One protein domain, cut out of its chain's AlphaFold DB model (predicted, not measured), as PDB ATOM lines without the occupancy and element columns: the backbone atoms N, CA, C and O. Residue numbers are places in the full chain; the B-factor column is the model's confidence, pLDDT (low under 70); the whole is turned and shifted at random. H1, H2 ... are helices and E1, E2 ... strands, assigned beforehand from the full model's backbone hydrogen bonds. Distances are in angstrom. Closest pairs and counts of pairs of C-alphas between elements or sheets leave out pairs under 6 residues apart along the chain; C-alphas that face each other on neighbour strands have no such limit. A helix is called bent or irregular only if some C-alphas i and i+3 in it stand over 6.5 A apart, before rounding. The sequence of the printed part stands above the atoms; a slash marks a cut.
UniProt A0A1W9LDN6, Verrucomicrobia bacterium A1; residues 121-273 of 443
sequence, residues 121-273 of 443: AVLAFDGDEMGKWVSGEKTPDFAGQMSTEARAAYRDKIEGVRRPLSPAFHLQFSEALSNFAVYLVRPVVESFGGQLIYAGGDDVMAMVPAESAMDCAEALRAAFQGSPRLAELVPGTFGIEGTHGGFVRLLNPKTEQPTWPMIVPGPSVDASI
ATOM      1  N   ALA A 121     194.968 189.838 254.327       97.75
ATOM      2  CA  ALA A 121     195.330 191.241 254.296       97.75
ATOM      3  C   ALA A 121     195.630 191.689 252.866       97.75
ATOM      4  O   ALA A 121     196.350 191.007 252.139       97.75
ATOM      5  N   VAL A 122     195.108 192.852 252.484       98.62
ATOM      6  CA  VAL A 122     195.513 193.571 251.273       98.62
ATOM      7  C   VAL A 122     196.489 194.673 251.673       98.62
ATOM      8  O   VAL A 122     196.207 195.444 252.591       98.62
ATOM      9  N   LEU A 123     197.631 194.729 250.993       98.81
ATOM     10  CA  LEU A 123     198.701 195.700 251.189       98.81
ATOM     11  C   LEU A 123     198.702 196.683 250.018       98.81
ATOM     12  O   LEU A 123     198.825 196.258 248.871       98.81
ATOM     13  N   ALA A 124     198.598 197.974 250.318       98.81
ATOM     14  CA  ALA A 124     198.822 199.072 249.387       98.81
ATOM     15  C   ALA A 124     200.087 199.814 249.821       98.81
ATOM     16  O   ALA A 124     200.132 200.370 250.914       98.81
ATOM     17  N   PHE A 125     201.117 199.785 248.992       98.69
ATOM     18  CA  PHE A 125     202.413 200.416 249.224       98.69
ATOM     19  C   PHE A 125     202.584 201.539 248.207       98.69
ATOM     20  O   PHE A 125     202.289 201.322 247.033       98.69
ATOM     21  N   ASP A 126     203.104 202.679 248.649       98.56
ATOM     22  CA  ASP A 126     203.406 203.820 247.785       98.56
ATOM     23  C   ASP A 126     204.650 204.562 248.328       98.56
ATOM     24  O   ASP A 126     204.801 204.761 249.546       98.56
ATOM     25  N   GLY A 127     205.565 204.941 247.432       97.94
ATOM     26  CA  GLY A 127     206.811 205.627 247.754       97.94
ATOM     27  C   GLY A 127     206.592 207.059 248.247       97.94
ATOM     28  O   GLY A 127     205.862 207.875 247.679       97.94
ATOM     29  N   ASP A 128     207.285 207.443 249.317       97.69
ATOM     30  CA  ASP A 128     207.067 208.752 249.921       97.69
ATOM     31  C   ASP A 128     207.779 209.884 249.179       97.69
ATOM     32  O   ASP A 128     209.008 209.985 249.117       97.69
ATOM     33  N   GLU A 129     206.965 210.824 248.697       96.62
ATOM     34  CA  GLU A 129     207.415 212.060 248.057       96.62
ATOM     35  C   GLU A 129     208.249 211.814 246.785       96.62
ATOM     36  O   GLU A 129     209.181 212.571 246.510       96.62
ATOM     37  N   MET A 130     207.902 210.802 245.974       95.56
ATOM     38  CA  MET A 130     208.617 210.490 244.723       95.56
ATOM     39  C   MET A 130     208.760 211.696 243.787       95.56
ATOM     40  O   MET A 130     209.829 211.909 243.219       95.56
ATOM     41  N   GLY A 131     207.755 212.574 243.711       94.69
ATOM     42  CA  GLY A 131     207.859 213.821 242.943       94.69
ATOM     43  C   GLY A 131     209.015 214.736 243.384       94.69
ATOM     44  O   GLY A 131     209.644 215.389 242.551       94.69
ATOM     45  N   LYS A 132     209.363 214.750 244.678       95.81
ATOM     46  CA  LYS A 132     210.507 215.513 245.211       95.81
ATOM     47  C   LYS A 132     211.853 214.854 244.920       95.81
ATOM     48  O   LYS A 132     212.863 215.542 244.792       95.81
ATOM     49  N   TRP A 133     211.876 213.529 244.802       94.62
ATOM     50  CA  TRP A 133     213.056 212.793 244.349       94.62
ATOM     51  C   TRP A 133     213.315 213.031 242.861       94.62
ATOM     52  O   TRP A 133     214.432 213.376 242.483       94.62
ATOM     53  N   VAL A 134     212.270 212.951 242.034       92.88
ATOM     54  CA  VAL A 134     212.357 213.152 240.579       92.88
ATOM     55  C   VAL A 134     212.693 214.603 240.214       92.88
ATOM     56  O   VAL A 134     213.503 214.833 239.317       92.88
ATOM     57  N   SER A 135     212.121 215.588 240.914       94.12
ATOM     58  CA  SER A 135     212.423 217.017 240.694       94.12
ATOM     59  C   SER A 135     213.788 217.457 241.227       94.12
ATOM     60  O   SER A 135     214.258 218.541 240.890       94.12
ATOM     61  N   GLY A 136     214.432 216.628 242.048       91.19
ATOM     62  CA  GLY A 136     215.749 216.899 242.605       91.19
ATOM     63  C   GLY A 136     215.772 217.656 243.931       91.19
ATOM     64  O   GLY A 136     216.848 217.816 244.494       91.19
ATOM     65  N   GLU A 137     214.626 218.051 244.496       93.75
ATOM     66  CA  GLU A 137     214.555 218.649 245.844       93.75
ATOM     67  C   GLU A 137     215.220 217.731 246.889       93.75
ATOM     68  O   GLU A 137     215.952 218.165 247.785       93.75
ATOM     69  N   LYS A 138     215.020 216.418 246.734       93.44
ATOM     70  CA  LYS A 138     215.565 215.401 247.635       93.44
ATOM     71  C   LYS A 138     216.866 214.740 247.168       93.44
ATOM     72  O   LYS A 138     217.323 213.834 247.860       93.44
ATOM     73  N   THR A 139     217.519 215.195 246.091       91.31
ATOM     74  CA  THR A 139     218.766 214.551 245.625       91.31
ATOM     75  C   THR A 139     219.829 214.493 246.723       91.31
ATOM     76  O   THR A 139     220.029 215.478 247.411       91.31
ATOM     77  N   PRO A 140     220.530 213.373 246.927       89.44
ATOM     78  CA  PRO A 140     221.443 213.198 248.062       89.44
ATOM     79  C   PRO A 140     222.585 214.227 248.096       89.44
ATOM     80  O   PRO A 140     222.888 214.873 247.094       89.44
ATOM     81  N   ASP A 141     223.240 214.365 249.251       90.00
ATOM     82  CA  ASP A 141     224.474 215.154 249.375       90.00
ATOM     83  C   ASP A 141     225.535 214.658 248.378       90.00
ATOM     84  O   ASP A 141     225.796 213.457 248.299       90.00
ATOM     85  N   PHE A 142     226.119 215.565 247.589       90.00
ATOM     86  CA  PHE A 142     227.013 215.182 246.495       90.00
ATOM     87  C   PHE A 142     228.362 214.678 247.011       90.00
ATOM     88  O   PHE A 142     228.889 213.693 246.493       90.00
ATOM     89  N   ALA A 143     228.894 215.302 248.067       89.94
ATOM     90  CA  ALA A 143     230.144 214.882 248.691       89.94
ATOM     91  C   ALA A 143     230.047 213.468 249.281       89.94
ATOM     92  O   ALA A 143     231.001 212.696 249.190       89.94
ATOM     93  N   GLY A 144     228.886 213.108 249.836       86.44
ATOM     94  CA  GLY A 144     228.588 211.774 250.357       86.44
ATOM     95  C   GLY A 144     228.545 210.660 249.306       86.44
ATOM     96  O   GLY A 144     228.560 209.491 249.680       86.44
ATOM     97  N   GLN A 145     228.515 210.989 248.012       86.19
ATOM     98  CA  GLN A 145     228.521 210.005 246.919       86.19
ATOM     99  C   GLN A 145     229.899 209.776 246.294       86.19
ATOM    100  O   GLN A 145     230.046 208.917 245.425       86.19
ATOM    101  N   MET A 146     230.896 210.557 246.700       87.19
ATOM    102  CA  MET A 146     232.250 210.471 246.172       87.19
ATOM    103  C   MET A 146     233.088 209.480 246.976       87.19
ATOM    104  O   MET A 146     232.866 209.285 248.172       87.19
ATOM    105  N   SER A 147     234.103 208.894 246.332       89.81
ATOM    106  CA  SER A 147     235.135 208.153 247.062       89.81
ATOM    107  C   SER A 147     235.862 209.081 248.041       89.81
ATOM    108  O   SER A 147     235.875 210.304 247.867       89.81
ATOM    109  N   THR A 148     236.501 208.507 249.058       90.75
ATOM    110  CA  THR A 148     237.267 209.266 250.056       90.75
ATOM    111  C   THR A 148     238.312 210.176 249.397       90.75
ATOM    112  O   THR A 148     238.464 211.336 249.780       90.75
ATOM    113  N   GLU A 149     238.987 209.681 248.360       93.94
ATOM    114  CA  GLU A 149     240.015 210.395 247.598       93.94
ATOM    115  C   GLU A 149     239.411 211.539 246.780       93.94
ATOM    116  O   GLU A 149     239.906 212.665 246.831       93.94
ATOM    117  N   ALA A 150     238.312 211.281 246.061       91.69
ATOM    118  CA  ALA A 150     237.618 212.305 245.285       91.69
ATOM    119  C   ALA A 150     237.048 213.401 246.197       91.69
ATOM    120  O   ALA A 150     237.158 214.588 245.889       91.69
ATOM    121  N   ARG A 151     236.513 213.025 247.363       91.31
ATOM    122  CA  ARG A 151     236.031 213.980 248.361       91.31
ATOM    123  C   ARG A 151     237.151 214.858 248.909       91.31
ATOM    124  O   ARG A 151     236.938 216.050 249.107       91.31
ATOM    125  N   ALA A 152     238.341 214.300 249.127       92.00
ATOM    126  CA  ALA A 152     239.503 215.072 249.555       92.00
ATOM    127  C   ALA A 152     240.001 216.027 248.456       92.00
ATOM    128  O   ALA A 152     240.261 217.191 248.745       92.00
ATOM    129  N   ALA A 153     240.087 215.558 247.207       94.12
ATOM    130  CA  ALA A 153     240.607 216.335 246.080       94.12
ATOM    131  C   ALA A 153     239.679 217.479 245.635       94.12
ATOM    132  O   ALA A 153     240.155 218.515 245.174       94.12
ATOM    133  N   TYR A 154     238.361 217.301 245.766       92.31
ATOM    134  CA  TYR A 154     237.356 218.257 245.286       92.31
ATOM    135  C   TYR A 154     236.548 218.922 246.402       92.31
ATOM    136  O   TYR A 154     235.521 219.527 246.104       92.31
ATOM    137  N   ARG A 155     237.004 218.830 247.659       88.75
ATOM    138  CA  ARG A 155     236.291 219.288 248.864       88.75
ATOM    139  C   ARG A 155     235.584 220.632 248.674       88.75
ATOM    140  O   ARG A 155     234.360 220.694 248.768       88.75
ATOM    141  N   ASP A 156     236.343 221.655 248.289       91.44
ATOM    142  CA  ASP A 156     235.865 223.039 248.165       91.44
ATOM    143  C   ASP A 156     234.771 223.228 247.097       91.44
ATOM    144  O   ASP A 156     234.103 224.257 247.067       91.44
ATOM    145  N   LYS A 157     234.590 222.255 246.193       88.19
ATOM    146  CA  LYS A 157     233.618 222.311 245.090       88.19
ATOM    147  C   LYS A 157     232.351 221.498 245.337       88.19
ATOM    148  O   LYS A 157     231.380 221.683 244.608       88.19
ATOM    149  N   ILE A 158     232.372 220.558 246.282       89.25
ATOM    150  CA  ILE A 158     231.293 219.573 246.458       89.25
ATOM    151  C   ILE A 158     230.649 219.615 247.846       89.25
ATOM    152  O   ILE A 158     229.561 219.069 248.016       89.25
ATOM    153  N   GLU A 159     231.291 220.238 248.837       87.94
ATOM    154  CA  GLU A 159     230.706 220.388 250.172       87.94
ATOM    155  C   GLU A 159     229.476 221.305 250.153       87.94
ATOM    156  O   GLU A 159     229.479 222.374 249.548       87.94
ATOM    157  N   GLY A 160     228.397 220.867 250.813       87.81
ATOM    158  CA  GLY A 160     227.129 221.602 250.872       87.81
ATOM    159  C   GLY A 160     226.326 221.594 249.566       87.81
ATOM    160  O   GLY A 160     225.257 222.201 249.504       87.81
ATOM    161  N   VAL A 161     226.809 220.901 248.531       90.44
ATOM    162  CA  VAL A 161     226.146 220.796 247.230       90.44
ATOM    163  C   VAL A 161     225.339 219.500 247.171       90.44
ATOM    164  O   VAL A 161     225.826 218.418 247.493       90.44
ATOM    165  N   ARG A 162     224.085 219.592 246.726       90.38
ATOM    166  CA  ARG A 162     223.237 218.422 246.451       90.38
ATOM    167  C   ARG A 162     223.605 217.833 245.094       90.38
ATOM    168  O   ARG A 162     224.002 218.571 244.193       90.38
ATOM    169  N   ARG A 163     223.464 216.515 244.925       89.62
ATOM    170  CA  ARG A 163     223.759 215.848 243.651       89.62
ATOM    171  C   ARG A 163     222.964 216.546 242.534       89.62
ATOM    172  O   ARG A 163     221.735 216.619 242.642       89.62
ATOM    173  N   PRO A 164     223.630 217.045 241.477       88.94
ATOM    174  CA  PRO A 164     222.944 217.710 240.382       88.94
ATOM    175  C   PRO A 164     221.932 216.785 239.713       88.94
ATOM    176  O   PRO A 164     222.214 215.604 239.471       88.94
ATOM    177  N   LEU A 165     220.769 217.339 239.375       92.19
ATOM    178  CA  LEU A 165     219.778 216.627 238.589       92.19
ATOM    179  C   LEU A 165     220.281 216.510 237.148       92.19
ATOM    180  O   LEU A 165     220.466 217.511 236.459       92.19
ATOM    181  N   SER A 166     220.528 215.284 236.702       91.94
ATOM    182  CA  SER A 166     220.977 214.986 235.344       91.94
ATOM    183  C   SER A 166     220.153 213.842 234.758       91.94
ATOM    184  O   SER A 166     219.616 213.032 235.520       91.94
ATOM    185  N   PRO A 167     220.095 213.699 233.422       94.62
ATOM    186  CA  PRO A 167     219.462 212.537 232.800       94.62
ATOM    187  C   PRO A 167     220.010 211.207 233.337       94.62
ATOM    188  O   PRO A 167     219.258 210.262 233.540       94.62
ATOM    189  N   ALA A 168     221.307 211.149 233.660       92.50
ATOM    190  CA  ALA A 168     221.927 209.974 234.268       92.50
ATOM    191  C   ALA A 168     221.392 209.675 235.681       92.50
ATOM    192  O   ALA A 168     221.226 208.511 236.035       92.50
ATOM    193  N   PHE A 169     221.095 210.702 236.487       92.12
ATOM    194  CA  PHE A 169     220.432 210.501 237.780       92.12
ATOM    195  C   PHE A 169     219.016 209.945 237.599       92.12
ATOM    196  O   PHE A 169     218.654 208.996 238.287       92.12
ATOM    197  N   HIS A 170     218.235 210.489 236.660       94.50
ATOM    198  CA  HIS A 170     216.887 209.985 236.374       94.50
ATOM    199  C   HIS A 170     216.892 208.537 235.898       94.50
ATOM    200  O   HIS A 170     216.086 207.747 236.381       94.50
ATOM    201  N   LEU A 171     217.814 208.172 235.003       95.38
ATOM    202  CA  LEU A 171     217.983 206.789 234.557       95.38
ATOM    203  C   LEU A 171     218.318 205.857 235.727       95.38
ATOM    204  O   LEU A 171     217.632 204.858 235.908       95.38
ATOM    205  N   GLN A 172     219.293 206.218 236.566       94.50
ATOM    206  CA  GLN A 172     219.682 205.406 237.724       94.50
ATOM    207  C   GLN A 172     218.551 205.271 238.755       94.50
ATOM    208  O   GLN A 172     218.340 204.194 239.308       94.50
ATOM    209  N   PHE A 173     217.808 206.345 239.029       95.12
ATOM    210  CA  PHE A 173     216.685 206.290 239.965       95.12
ATOM    211  C   PHE A 173     215.521 205.455 239.408       95.12
ATOM    212  O   PHE A 173     214.897 204.690 240.138       95.12
ATOM    213  N   SER A 174     215.273 205.538 238.099       96.25
ATOM    214  CA  SER A 174     214.251 204.725 237.425       96.25
ATOM    215  C   SER A 174     214.637 203.244 237.398       96.25
ATOM    216  O   SER A 174     213.783 202.381 237.599       96.25
ATOM    217  N   GLU A 175     215.923 202.939 237.197       97.19
ATOM    218  CA  GLU A 175     216.474 201.587 237.322       97.19
ATOM    219  C   GLU A 175     216.278 201.052 238.744       97.19
ATOM    220  O   GLU A 175     215.795 199.938 238.914       97.19
ATOM    221  N   ALA A 176     216.556 201.864 239.768       97.44
ATOM    222  CA  ALA A 176     216.372 201.482 241.165       97.44
ATOM    223  C   ALA A 176     214.916 201.104 241.500       97.44
ATOM    224  O   ALA A 176     214.666 200.069 242.121       97.44
ATOM    225  N   LEU A 177     213.951 201.910 241.045       98.00
ATOM    226  CA  LEU A 177     212.520 201.619 241.182       98.00
ATOM    227  C   LEU A 177     212.114 200.358 240.406       98.00
ATOM    228  O   LEU A 177     211.379 199.513 240.916       98.00
ATOM    229  N   SER A 178     212.636 200.197 239.189       97.62
ATOM    230  CA  SER A 178     212.361 199.023 238.354       97.62
ATOM    231  C   SER A 178     212.907 197.744 238.987       97.62
ATOM    232  O   SER A 178     212.202 196.739 239.036       97.62
ATOM    233  N   ASN A 179     214.122 197.785 239.540       97.94
ATOM    234  CA  ASN A 179     214.736 196.648 240.217       97.94
ATOM    235  C   ASN A 179     213.900 196.190 241.414       97.94
ATOM    236  O   ASN A 179     213.642 194.995 241.569       97.94
ATOM    237  N   PHE A 180     213.431 197.142 242.228       98.38
ATOM    238  CA  PHE A 180     212.522 196.862 243.333       98.38
ATOM    239  C   PHE A 180     211.238 196.178 242.842       98.38
ATOM    240  O   PHE A 180     210.954 195.050 243.253       98.38
ATOM    241  N   ALA A 181     210.500 196.821 241.932       97.94
ATOM    242  CA  ALA A 181     209.197 196.344 241.478       97.94
ATOM    243  C   ALA A 181     209.261 194.983 240.766       97.94
ATOM    244  O   ALA A 181     208.423 194.116 241.013       97.94
ATOM    245  N   VAL A 182     210.256 194.784 239.896       96.44
ATOM    246  CA  VAL A 182     210.353 193.597 239.034       96.44
ATOM    247  C   VAL A 182     210.964 192.407 239.770       96.44
ATOM    248  O   VAL A 182     210.455 191.291 239.655       96.44
ATOM    249  N   TYR A 183     212.045 192.620 240.528       96.69
ATOM    250  CA  TYR A 183     212.850 191.514 241.053       96.69
ATOM    251  C   TYR A 183     212.691 191.275 242.553       96.69
ATOM    252  O   TYR A 183     212.930 190.154 242.998       96.69
ATOM    253  N   LEU A 184     212.297 192.282 243.342       97.56
ATOM    254  CA  LEU A 184     212.275 192.159 244.806       97.56
ATOM    255  C   LEU A 184     210.873 191.953 245.375       97.56
ATOM    256  O   LEU A 184     210.700 191.140 246.282       97.56
ATOM    257  N   VAL A 185     209.863 192.643 244.839       98.25
ATOM    258  CA  VAL A 185     208.512 192.631 245.419       98.25
ATOM    259  C   VAL A 185     207.883 191.235 245.407       98.25
ATOM    260  O   VAL A 185     207.403 190.781 246.446       98.25
ATOM    261  N   ARG A 186     207.888 190.531 244.263       96.38
ATOM    262  CA  ARG A 186     207.262 189.198 244.170       96.38
ATOM    263  C   ARG A 186     207.900 188.196 245.147       96.38
ATOM    264  O   ARG A 186     207.137 187.631 245.930       96.38
ATOM    265  N   PRO A 187     209.235 187.999 245.174       96.12
ATOM    266  CA  PRO A 187     209.827 187.048 246.111       96.12
ATOM    267  C   PRO A 187     209.567 187.405 247.579       96.12
ATOM    268  O   PRO A 187     209.306 186.502 248.365       96.12
ATOM    269  N   VAL A 188     209.556 188.698 247.946       98.12
ATOM    270  CA  VAL A 188     209.159 189.123 249.303       98.12
ATOM    271  C   VAL A 188     207.743 188.644 249.619       98.12
ATOM    272  O   VAL A 188     207.545 187.941 250.604       98.12
ATOM    273  N   VAL A 189     206.762 188.985 248.781       97.56
ATOM    274  CA  VAL A 189     205.349 188.641 249.016       97.56
ATOM    275  C   VAL A 189     205.138 187.123 249.084       97.56
ATOM    276  O   VAL A 189     204.418 186.636 249.956       97.56
ATOM    277  N   GLU A 190     205.787 186.362 248.204       94.38
ATOM    278  CA  GLU A 190     205.679 184.899 248.165       94.38
ATOM    279  C   GLU A 190     206.319 184.225 249.388       94.38
ATOM    280  O   GLU A 190     205.780 183.230 249.879       94.38
ATOM    281  N   SER A 191     207.406 184.778 249.939       94.56
ATOM    282  CA  SER A 191     208.002 184.293 251.194       94.56
ATOM    283  C   SER A 191     207.077 184.440 252.405       94.56
ATOM    284  O   SER A 191     207.226 183.705 253.376       94.56
ATOM    285  N   PHE A 192     206.086 185.331 252.333       94.88
ATOM    286  CA  PHE A 192     205.046 185.491 253.353       94.88
ATOM    287  C   PHE A 192     203.744 184.747 253.016       94.88
ATOM    288  O   PHE A 192     202.708 185.007 253.629       94.88
ATOM    289  N   GLY A 193     203.777 183.823 252.047       92.12
ATOM    290  CA  GLY A 193     202.614 183.039 251.620       92.12
ATOM    291  C   GLY A 193     201.559 183.863 250.880       92.12
ATOM    292  O   GLY A 193     200.395 183.475 250.850       92.12
ATOM    293  N   GLY A 194     201.946 185.016 250.331       93.88
ATOM    294  CA  GLY A 194     201.056 185.915 249.614       93.88
ATOM    295  C   GLY A 194     201.086 185.773 248.100       93.88
ATOM    296  O   GLY A 194     201.792 184.947 247.523       93.88
ATOM    297  N   GLN A 195     200.331 186.658 247.461       94.50
ATOM    298  CA  GLN A 195     200.249 186.829 246.024       94.50
ATOM    299  C   GLN A 195     200.396 188.302 245.651       94.50
ATOM    300  O   GLN A 195     199.693 189.177 246.167       94.50
ATOM    301  N   LEU A 196     201.303 188.571 244.716       96.38
ATOM    302  CA  LEU A 196     201.460 189.889 244.123       96.38
ATOM    303  C   LEU A 196     200.342 190.145 243.103       96.38
ATOM    304  O   LEU A 196     200.153 189.340 242.192       96.38
ATOM    305  N   ILE A 197     199.640 191.274 243.234       95.19
ATOM    306  CA  ILE A 197     198.612 191.718 242.279       95.19
ATOM    307  C   ILE A 197     199.220 192.716 241.291       95.19
ATOM    308  O   ILE A 197     199.022 192.597 240.084       95.19
ATOM    309  N   TYR A 198     199.970 193.693 241.800       96.88
ATOM    310  CA  TYR A 198     200.611 194.734 241.005       96.88
ATOM    311  C   TYR A 198     201.903 195.203 241.676       96.88
ATOM    312  O   TYR A 198     201.928 195.395 242.889       96.88
ATOM    313  N   ALA A 199     202.948 195.420 240.881       97.81
ATOM    314  CA  ALA A 199     204.139 196.162 241.270       97.81
ATOM    315  C   ALA A 199     204.607 196.985 240.069       97.81
ATOM    316  O   ALA A 199     204.843 196.428 238.995       97.81
ATOM    317  N   GLY A 200     204.742 198.294 240.243       96.25
ATOM    318  CA  GLY A 200     205.208 199.183 239.190       96.25
ATOM    319  C   GLY A 200     205.851 200.424 239.778       96.25
ATOM    320  O   GLY A 200     205.187 201.209 240.441       96.25
ATOM    321  N   GLY A 201     207.149 200.595 239.528       94.81
ATOM    322  CA  GLY A 201     207.911 201.694 240.112       94.81
ATOM    323  C   GLY A 201     207.916 201.615 241.639       94.81
ATOM    324  O   GLY A 201     208.482 200.687 242.211       94.81
ATOM    325  N   ASP A 202     207.293 202.593 242.286       97.19
ATOM    326  CA  ASP A 202     207.141 202.686 243.735       97.19
ATOM    327  C   ASP A 202     205.777 202.222 244.265       97.19
ATOM    328  O   ASP A 202     205.615 202.159 245.477       97.19
ATOM    329  N   ASP A 203     204.826 201.859 243.403       97.88
ATOM    330  CA  ASP A 203     203.496 201.401 243.806       97.88
ATOM    331  C   ASP A 203     203.422 199.865 243.858       97.88
ATOM    332  O   ASP A 203     203.775 199.170 242.896       97.88
ATOM    333  N   VAL A 204     202.899 199.310 244.959       98.69
ATOM    334  CA  VAL A 204     202.643 197.862 245.100       98.69
ATOM    335  C   VAL A 204     201.242 197.594 245.646       98.69
ATOM    336  O   VAL A 204     200.796 198.203 246.617       98.69
ATOM    337  N   MET A 205     200.566 196.614 245.047       98.56
ATOM    338  CA  MET A 205     199.353 195.994 245.572       98.56
ATOM    339  C   MET A 205     199.592 194.494 245.732       98.56
ATOM    340  O   MET A 205     199.859 193.786 244.757       98.56
ATOM    341  N   ALA A 206     199.468 193.995 246.954       98.12
ATOM    342  CA  ALA A 206     199.666 192.583 247.263       98.12
ATOM    343  C   ALA A 206     198.605 192.075 248.234       98.12
ATOM    344  O   ALA A 206     197.955 192.844 248.940       98.12
ATOM    345  N   MET A 207     198.440 190.759 248.275       97.62
ATOM    346  CA  MET A 207     197.540 190.086 249.196       97.62
ATOM    347  C   MET A 207     198.307 189.000 249.943       97.62
ATOM    348  O   MET A 207     199.032 188.232 249.324       97.62
ATOM    349  N   VAL A 208     198.176 188.942 251.262       96.94
ATOM    350  CA  VAL A 208     198.927 188.020 252.133       96.94
ATOM    351  C   VAL A 208     198.010 187.445 253.218       96.94
ATOM    352  O   VAL A 208     196.986 188.062 253.533       96.94
ATOM    353  N   PRO A 209     198.347 186.299 253.834       95.38
ATOM    354  CA  PRO A 209     197.723 185.872 255.081       95.38
ATOM    355  C   PRO A 209     197.731 187.008 256.109       95.38
ATOM    356  O   PRO A 209     198.724 187.725 256.253       95.38
ATOM    357  N   ALA A 210     196.634 187.171 256.854       95.56
ATOM    358  CA  ALA A 210     196.519 188.264 257.823       95.56
ATOM    359  C   ALA A 210     197.634 188.255 258.886       95.56
ATOM    360  O   ALA A 210     198.029 189.314 259.371       95.56
ATOM    361  N   GLU A 211     198.161 187.077 259.226       93.31
ATOM    362  CA  GLU A 211     199.245 186.942 260.201       93.31
ATOM    363  C   GLU A 211     200.605 187.434 259.720       93.31
ATOM    364  O   GLU A 211     201.402 187.898 260.535       93.31
ATOM    365  N   SER A 212     200.830 187.412 258.410       94.62
ATOM    366  CA  SER A 212     202.090 187.803 257.781       94.62
ATOM    367  C   SER A 212     202.104 189.270 257.358       94.62
ATOM    368  O   SER A 212     203.129 189.778 256.914       94.62
ATOM    369  N   ALA A 213     200.971 189.968 257.478       97.12
ATOM    370  CA  ALA A 213     200.765 191.295 256.906       97.12
ATOM    371  C   ALA A 213     201.778 192.339 257.388       97.12
ATOM    372  O   ALA A 213     202.349 193.065 256.576       97.12
ATOM    373  N   MET A 214     202.018 192.398 258.701       97.62
ATOM    374  CA  MET A 214     202.923 193.387 259.294       97.62
ATOM    375  C   MET A 214     204.383 193.138 258.898       97.62
ATOM    376  O   MET A 214     205.079 194.079 258.520       97.62
ATOM    377  N   ASP A 215     204.827 191.880 258.942       97.25
ATOM    378  CA  ASP A 215     206.205 191.511 258.608       97.25
ATOM    379  C   ASP A 215     206.463 191.626 257.096       97.25
ATOM    380  O   ASP A 215     207.511 192.124 256.689       97.25
ATOM    381  N   CYS A 216     205.479 191.283 256.257       98.44
ATOM    382  CA  CYS A 216     205.558 191.497 254.812       98.44
ATOM    383  C   CYS A 216     205.635 192.988 254.460       98.44
ATOM    384  O   CYS A 216     206.415 193.373 253.592       98.44
ATOM    385  N   ALA A 217     204.850 193.841 255.126       98.62
ATOM    386  CA  ALA A 217     204.906 195.285 254.914       98.62
ATOM    387  C   ALA A 217     206.284 195.860 255.301       98.62
ATOM    388  O   ALA A 217     206.870 196.635 254.544       98.62
ATOM    389  N   GLU A 218     206.843 195.430 256.437       98.50
ATOM    390  CA  GLU A 218     208.200 195.809 256.850       98.50
ATOM    391  C   GLU A 218     209.260 195.315 255.853       98.50
ATOM    392  O   GLU A 218     210.176 196.063 255.511       98.50
ATOM    393  N   ALA A 219     209.123 194.086 255.348       98.62
ATOM    394  CA  ALA A 219     210.041 193.512 254.370       98.62
ATOM    395  C   ALA A 219     209.999 194.257 253.030       98.62
ATOM    396  O   ALA A 219     211.051 194.525 252.457       98.62
ATOM    397  N   LEU A 220     208.817 194.661 252.553       98.75
ATOM    398  CA  LEU A 220     208.684 195.477 251.341       98.75
ATOM    399  C   LEU A 220     209.399 196.822 251.496       98.75
ATOM    400  O   LEU A 220     210.179 197.207 250.627       98.75
ATOM    401  N   ARG A 221     209.219 197.507 252.633       98.19
ATOM    402  CA  ARG A 221     209.979 198.728 252.935       98.19
ATOM    403  C   ARG A 221     211.482 198.457 252.996       98.19
ATOM    404  O   ARG A 221     212.266 199.214 252.431       98.19
ATOM    405  N   ALA A 222     211.896 197.385 253.670       97.88
ATOM    406  CA  ALA A 222     213.303 197.026 253.784       97.88
ATOM    407  C   ALA A 222     213.929 196.726 252.411       97.88
ATOM    408  O   ALA A 222     215.070 197.116 252.177       97.88
ATOM    409  N   ALA A 223     213.184 196.106 251.491       98.19
ATOM    410  CA  ALA A 223     213.594 195.903 250.104       98.19
ATOM    411  C   ALA A 223     213.713 197.219 249.330       98.19
ATOM    412  O   ALA A 223     214.709 197.421 248.639       98.19
ATOM    413  N   PHE A 224     212.765 198.140 249.504       97.88
ATOM    414  CA  PHE A 224     212.812 199.474 248.900       97.88
ATOM    415  C   PHE A 224     214.048 200.275 249.352       97.88
ATOM    416  O   PHE A 224     214.676 200.986 248.570       97.88
ATOM    417  N   GLN A 225     214.448 200.101 250.613       96.75
ATOM    418  CA  GLN A 225     215.617 200.759 251.200       96.75
ATOM    419  C   GLN A 225     216.939 200.014 250.973       96.75
ATOM    420  O   GLN A 225     218.011 200.586 251.170       96.75
ATOM    421  N   GLY A 226     216.886 198.733 250.605       96.88
ATOM    422  CA  GLY A 226     218.048 197.844 250.630       96.88
ATOM    423  C   GLY A 226     218.631 197.701 252.036       96.88
ATOM    424  O   GLY A 226     219.843 197.763 252.211       96.88
ATOM    425  N   SER A 227     217.767 197.593 253.045       95.44
ATOM    426  CA  SER A 227     218.139 197.500 254.459       95.44
ATOM    427  C   SER A 227     218.542 196.068 254.849       95.44
ATOM    428  O   SER A 227     217.877 195.125 254.410       95.44
ATOM    429  N   PRO A 228     219.533 195.871 255.750       94.56
ATOM    430  CA  PRO A 228     219.863 194.562 256.337       94.56
ATOM    431  C   PRO A 228     218.652 193.819 256.907       94.56
ATOM    432  O   PRO A 228     218.587 192.591 256.857       94.56
ATOM    433  N   ARG A 229     217.645 194.576 257.366       94.69
ATOM    434  CA  ARG A 229     216.384 194.051 257.892       94.69
ATOM    435  C   ARG A 229     215.655 193.129 256.909       94.69
ATOM    436  O   ARG A 229     214.947 192.226 257.345       94.69
ATOM    437  N   LEU A 230     215.846 193.312 255.600       97.12
ATOM    438  CA  LEU A 230     215.261 192.444 254.578       97.12
ATOM    439  C   LEU A 230     215.765 191.000 254.699       97.12
ATOM    440  O   LEU A 230     214.964 190.073 254.644       97.12
ATOM    441  N   ALA A 231     217.072 190.808 254.892       95.62
ATOM    442  CA  ALA A 231     217.671 189.477 255.006       95.62
ATOM    443  C   ALA A 231     217.277 188.769 256.315       95.62
ATOM    444  O   ALA A 231     217.229 187.543 256.358       95.62
ATOM    445  N   GLU A 232     216.964 189.529 257.371       95.56
ATOM    446  CA  GLU A 232     216.426 188.982 258.624       95.56
ATOM    447  C   GLU A 232     214.975 188.506 258.471       95.56
ATOM    448  O   GLU A 232     214.594 187.488 259.042       95.56
ATOM    449  N   LEU A 233     214.163 189.260 257.724       96.19
ATOM    450  CA  LEU A 233     212.744 188.970 257.506       96.19
ATOM    451  C   LEU A 233     212.515 187.887 256.447       96.19
ATOM    452  O   LEU A 233     211.547 187.139 256.542       96.19
ATOM    453  N   VAL A 234     213.396 187.809 255.450       96.50
ATOM    454  CA  VAL A 234     213.304 186.865 254.332       96.50
ATOM    455  C   VAL A 234     214.636 186.109 254.178       96.50
ATOM    456  O   VAL A 234     215.395 186.339 253.224       96.50
ATOM    457  N   PRO A 235     214.969 185.230 255.143       95.75
ATOM    458  CA  PRO A 235     216.257 184.550 255.179       95.75
ATOM    459  C   PRO A 235     216.444 183.623 253.973       95.75
ATOM    460  O   PRO A 235     215.530 182.917 253.560       95.75
ATOM    461  N   GLY A 236     217.659 183.606 253.416       95.19
ATOM    462  CA  GLY A 236     218.018 182.730 252.292       95.19
ATOM    463  C   GLY A 236     217.585 183.228 250.905       95.19
ATOM    464  O   GLY A 236     217.986 182.632 249.905       95.19
ATOM    465  N   THR A 237     216.855 184.345 250.824       96.44
ATOM    466  CA  THR A 237     216.393 184.914 249.544       96.44
ATOM    467  C   THR A 237     217.284 186.054 249.056       96.44
ATOM    468  O   THR A 237     217.669 186.079 247.884       96.44
ATOM    469  N   PHE A 238     217.657 186.976 249.949       97.12
ATOM    470  CA  PHE A 238     218.368 188.206 249.592       97.12
ATOM    471  C   PHE A 238     219.698 188.363 250.329       97.12
ATOM    472  O   PHE A 238     219.815 188.048 251.512       97.12
ATOM    473  N   GLY A 239     220.695 188.901 249.628       95.75
ATOM    474  CA  GLY A 239     221.910 189.457 250.215       95.75
ATOM    475  C   GLY A 239     221.867 190.982 250.163       95.75
ATOM    476  O   GLY A 239     221.432 191.545 249.159       95.75
ATOM    477  N   ILE A 240     222.325 191.638 251.228       95.44
ATOM    478  CA  ILE A 240     222.414 193.101 251.304       95.44
ATOM    479  C   ILE A 240     223.875 193.513 251.196       95.44
ATOM    480  O   ILE A 240     224.729 192.958 251.889       95.44
ATOM    481  N   GLU A 241     224.150 194.474 250.320       90.50
ATOM    482  CA  GLU A 241     225.490 195.006 250.093       90.50
ATOM    483  C   GLU A 241     225.552 196.509 250.381       90.50
ATOM    484  O   GLU A 241     224.558 197.232 250.298       90.50
ATOM    485  N   GLY A 242     226.753 196.975 250.729       77.69
ATOM    486  CA  GLY A 242     227.004 198.355 251.135       77.69
ATOM    487  C   GLY A 242     226.851 198.574 252.643       77.69
ATOM    488  O   GLY A 242     225.959 198.042 253.297       77.69
ATOM    489  N   THR A 243     227.729 199.404 253.209       72.31
ATOM    490  CA  THR A 243     227.777 199.709 254.654       72.31
ATOM    491  C   THR A 243     226.519 200.400 255.185       72.31
ATOM    492  O   THR A 243     226.257 200.347 256.382       72.31
ATOM    493  N   HIS A 244     225.736 201.020 254.302       72.38
ATOM    494  CA  HIS A 244     224.508 201.743 254.637       72.38
ATOM    495  C   HIS A 244     223.271 201.162 253.925       72.38
ATOM    496  O   HIS A 244     222.208 201.780 253.952       72.38
ATOM    497  N   GLY A 245     223.398 199.996 253.280       84.00
ATOM    498  CA  GLY A 245     222.366 199.438 252.406       84.00
ATOM    499  C   GLY A 245     222.328 200.074 251.011       84.00
ATOM    500  O   GLY A 245     223.308 200.661 250.552       84.00
ATOM    501  N   GLY A 246     221.182 199.952 250.333       91.00
ATOM    502  CA  GLY A 246     220.942 200.503 248.989       91.00
ATOM    503  C   GLY A 246     221.300 199.580 247.819       91.00
ATOM    504  O   GLY A 246     221.004 199.916 246.672       91.00
ATOM    505  N   PHE A 247     221.865 198.403 248.102       95.62
ATOM    506  CA  PHE A 247     222.103 197.350 247.119       95.62
ATOM    507  C   PHE A 247     221.557 196.014 247.614       95.62
ATOM    508  O   PHE A 247     221.811 195.602 248.749       95.62
ATOM    509  N   VAL A 248     220.819 195.327 246.746       97.62
ATOM    510  CA  VAL A 248     220.195 194.034 247.043       97.62
ATOM    511  C   VAL A 248     220.567 193.040 245.956       97.62
ATOM    512  O   VAL A 248     220.409 193.323 244.771       97.62
ATOM    513  N   ARG A 249     221.024 191.850 246.341       96.81
ATOM    514  CA  ARG A 249     221.238 190.728 245.418       96.81
ATOM    515  C   ARG A 249     220.303 189.572 245.730       96.81
ATOM    516  O   ARG A 249     220.000 189.309 246.894       96.81
ATOM    517  N   LEU A 250     219.902 188.841 244.698       97.12
ATOM    518  CA  LEU A 250     219.238 187.550 244.853       97.12
ATOM    519  C   LEU A 250     220.295 186.489 245.184       97.12
ATOM    520  O   LEU A 250     221.331 186.421 244.525       97.12
ATOM    521  N   LEU A 251     220.055 185.671 246.211       96.62
ATOM    522  CA  LEU A 251     220.985 184.595 246.582       96.62
ATOM    523  C   LEU A 251     220.872 183.385 245.652       96.62
ATOM    524  O   LEU A 251     221.870 182.719 245.395       96.62
ATOM    525  N   ASN A 252     219.671 183.140 245.127       94.81
ATOM    526  CA  ASN A 252     219.362 182.021 244.241       94.81
ATOM    527  C   ASN A 252     218.608 182.526 242.993       94.81
ATOM    528  O   ASN A 252     217.412 182.259 242.857       94.81
ATOM    529  N   PRO A 253     219.256 183.318 242.115       93.69
ATOM    530  CA  PRO A 253     218.596 183.881 240.941       93.69
ATOM    531  C   PRO A 253     218.200 182.785 239.939       93.69
ATOM    532  O   PRO A 253     218.992 181.895 239.622       93.69
ATOM    533  N   LYS A 254     216.976 182.871 239.407       91.44
ATOM    534  CA  LYS A 254     216.538 182.100 238.229       91.44
ATOM    535  C   LYS A 254     217.260 182.614 236.969       91.44
ATOM    536  O   LYS A 254     217.777 183.725 236.963       91.44
ATOM    537  N   THR A 255     217.252 181.842 235.879       88.25
ATOM    538  CA  THR A 255     217.994 182.142 234.632       88.25
ATOM    539  C   THR A 255     217.761 183.549 234.064       88.25
ATOM    540  O   THR A 255     218.677 184.140 233.506       88.25
ATOM    541  N   GLU A 256     216.550 184.092 234.204       89.19
ATOM    542  CA  GLU A 256     216.168 185.417 233.682       89.19
ATOM    543  C   GLU A 256     216.350 186.552 234.708       89.19
ATOM    544  O   GLU A 256     216.032 187.708 234.429       89.19
ATOM    545  N   GLN A 257     216.824 186.233 235.913       93.81
ATOM    546  CA  GLN A 257     216.984 187.189 237.003       93.81
ATOM    547  C   GLN A 257     218.434 187.689 237.109       93.81
ATOM    548  O   GLN A 257     219.369 186.955 236.779       93.81
ATOM    549  N   PRO A 258     218.649 188.921 237.607       94.50
ATOM    550  CA  PRO A 258     219.985 189.469 237.807       94.50
ATOM    551  C   PRO A 258     220.826 188.609 238.753       94.50
ATOM    552  O   PRO A 258     220.387 188.233 239.840       94.50
ATOM    553  N   THR A 259     222.068 188.340 238.349       95.62
ATOM    554  CA  THR A 259     223.072 187.632 239.163       95.62
ATOM    555  C   THR A 259     224.011 188.584 239.909       95.62
ATOM    556  O   THR A 259     224.849 188.142 240.693       95.62
ATOM    557  N   TRP A 260     223.876 189.889 239.671       93.56
ATOM    558  CA  TRP A 260     224.657 190.954 240.294       93.56
ATOM    559  C   TRP A 260     223.828 191.733 241.331       93.56
ATOM    560  O   TRP A 260     222.597 191.656 241.329       93.56
ATOM    561  N   PRO A 261     224.482 192.502 242.219       95.44
ATOM    562  CA  PRO A 261     223.798 193.402 243.142       95.44
ATOM    563  C   PRO A 261     223.040 194.497 242.389       95.44
ATOM    564  O   PRO A 261     223.612 195.239 241.591       95.44
ATOM    565  N   MET A 262     221.746 194.608 242.660       96.75
ATOM    566  CA  MET A 262     220.872 195.625 242.091       96.75
ATOM    567  C   MET A 262     220.858 196.858 242.983       96.75
ATOM    568  O   MET A 262     220.736 196.745 244.204       96.75
ATOM    569  N   ILE A 263     220.918 198.039 242.372       95.94
ATOM    570  CA  ILE A 263     220.594 199.281 243.071       95.94
ATOM    571  C   ILE A 263     219.091 199.326 243.358       95.94
ATOM    572  O   ILE A 263     218.280 198.940 242.514       95.94
ATOM    573  N   VAL A 264     218.733 199.814 244.541       97.12
ATOM    574  CA  VAL A 264     217.354 200.105 244.962       97.12
ATOM    575  C   VAL A 264     217.265 201.561 245.432       97.12
ATOM    576  O   VAL A 264     218.309 202.203 245.577       97.12
ATOM    577  N   PRO A 265     216.060 202.131 245.642       95.69
ATOM    578  CA  PRO A 265     215.910 203.549 245.993       95.69
ATOM    579  C   PRO A 265     216.777 203.988 247.176       95.69
ATOM    580  O   PRO A 265     217.351 205.078 247.157       95.69
ATOM    581  N   GLY A 266     216.955 203.100 248.155       93.88
ATOM    582  CA  GLY A 266     217.983 203.237 249.178       93.88
ATOM    583  C   GLY A 266     217.473 203.820 250.498       93.88
ATOM    584  O   GLY A 266     216.308 204.194 250.620       93.88
ATOM    585  N   PRO A 267     218.344 203.922 251.515       91.69
ATOM    586  CA  PRO A 267     217.949 204.144 252.911       91.69
ATOM    587  C   PRO A 267     217.348 205.527 253.193       91.69
ATOM    588  O   PRO A 267     216.691 205.718 254.210       91.69
ATOM    589  N   SER A 268     217.594 206.512 252.326       91.88
ATOM    590  CA  SER A 268     217.022 207.857 252.466       91.88
ATOM    591  C   SER A 268     215.613 207.974 251.887       91.88
ATOM    592  O   SER A 268     214.933 208.964 252.158       91.88
ATOM    593  N   VAL A 269     215.188 206.998 251.084       94.25
ATOM    594  CA  VAL A 269     213.850 206.931 250.498       94.25
ATOM    595  C   VAL A 269     212.986 206.052 251.400       94.25
ATOM    596  O   VAL A 269     213.436 205.023 251.902       94.25
ATOM    597  N   ASP A 270     211.752 206.465 251.655       96.31
ATOM    598  CA  ASP A 270     210.828 205.727 252.518       96.31
ATOM    599  C   ASP A 270     209.508 205.473 251.790       96.31
ATOM    600  O   ASP A 270     209.304 205.956 250.672       96.31
ATOM    601  N   ALA A 271     208.636 204.693 252.414       97.94
ATOM    602  CA  ALA A 271     207.335 204.347 251.874       97.94
ATOM    603  C   ALA A 271     206.263 204.350 252.961       97.94
ATOM    604  O   ALA A 271     206.515 204.051 254.138       97.94
ATOM    605  N   SER A 272     205.040 204.632 252.528       98.69
ATOM    606  CA  SER A 272     203.849 204.524 253.354       98.69
ATOM    607  C   SER A 272     203.029 203.322 252.909       98.69
ATOM    608  O   SER A 272     202.804 203.125 251.717       98.69
ATOM    609  N   ILE A 273     202.603 202.497 253.868       98.81
ATOM    610  CA  ILE A 273     201.889 201.249 253.570       98.81
ATOM    611  C   ILE A 273     200.548 201.210 254.296       98.81
ATOM    612  O   ILE A 273     200.468 201.297 255.521       98.81
TER     613      ILE A 273
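AT A GLANCE: This is residues 121 to 273 of the 443 residues of a protein of Verrucomicrobia bacterium A1 (UniProt A0A1W9LDN6). A four-stranded sheet, E2 E3 E1 E6, has two helices, H4 and H5, side by side over one face: two layers, with the small hairpin E4 E5 and the short H6 beyond the helices. A looping arm with H2 and H3 reaches away past one end. The printed part has 153 residues, in the order E1 H1 H2 H3 H4 E2 E3 H5 H6 E4 E5 E6; both sheets are antiparallel and the class is mixed, helices and strands. It is compact, with a radius of gyration of the C-alphas of 16.4 A, yet elongated, 54 by 30 by 26 A.

IN THESE COORDINATES: Find C-alpha 121 at (195.330, 191.241, 254.296); E1 runs from there to residue 127, 19.5 A. H1 is residues 130 to 134, H2 148 to 153 and H3 155 to 158. At C-alpha 167, (219.462, 212.537, 232.800), H4 begins and runs to residue 191, 35.6 A, with a kink of 31 degrees near residue 185; it is only just irregular, C-alphas 183 and 186 being 6.8 A apart. E2 is residues 195 to 200, E3 203 to 209, 20.0 A, and H5 210 to 225, 23.8 A, irregular where C-alphas 211 and 214 are 7.5 A apart. H6 is residues 229 to 233, E4 238 to 241, E5 247 to 250, and E6 271 to 273, ending at (201.889, 201.249, 253.570).

HOW THE PARTS SIT: Look first at E1, antiparallel to E3, with N 123 and O 206 at 2.8 A, and to E6, with N 126 and O 272 at 3.1 A. The hairpin E2 and E3 has N 197 and O 205 at 2.9 A. H4 is over E2 and E3 at a height over the sheet of 8.8 A; H5, on the same face, is over E1 and E6 at 7.4 A. H4, with residues 180 to 189 alone, touches H5 at a shallow tilt of 24 degrees, opposite ways, closest at the C-alphas of Phe 180 and Phe 224, 6.2 A. H6 touches H5, the C-alphas of Ala 222 and Leu 230 being closest at 5.0 A. In the hairpin E4 and E5, N 239 and O 249 are 2.9 A apart; H4 and E5 are near each other. H1 is close to H4 but not clearly touching, as H2 is to H3. Every O i to N i+4 pair is within hydrogen-bond range in H1, H2 and H6, 18 of 21 in H4 and 10 of 12 in H5; H3 is too short for one.

THE WHOLE: The C-alphas of Asp 156 and Pro 209 are farthest apart, 53.7 A. The links H1 to H2 and E5 to E6 are long; residues 262 to 263 of the latter pair antiparallel with 247 to 248 of E5. The printed part has no cut, and no printed residue is under 70 in pLDDT.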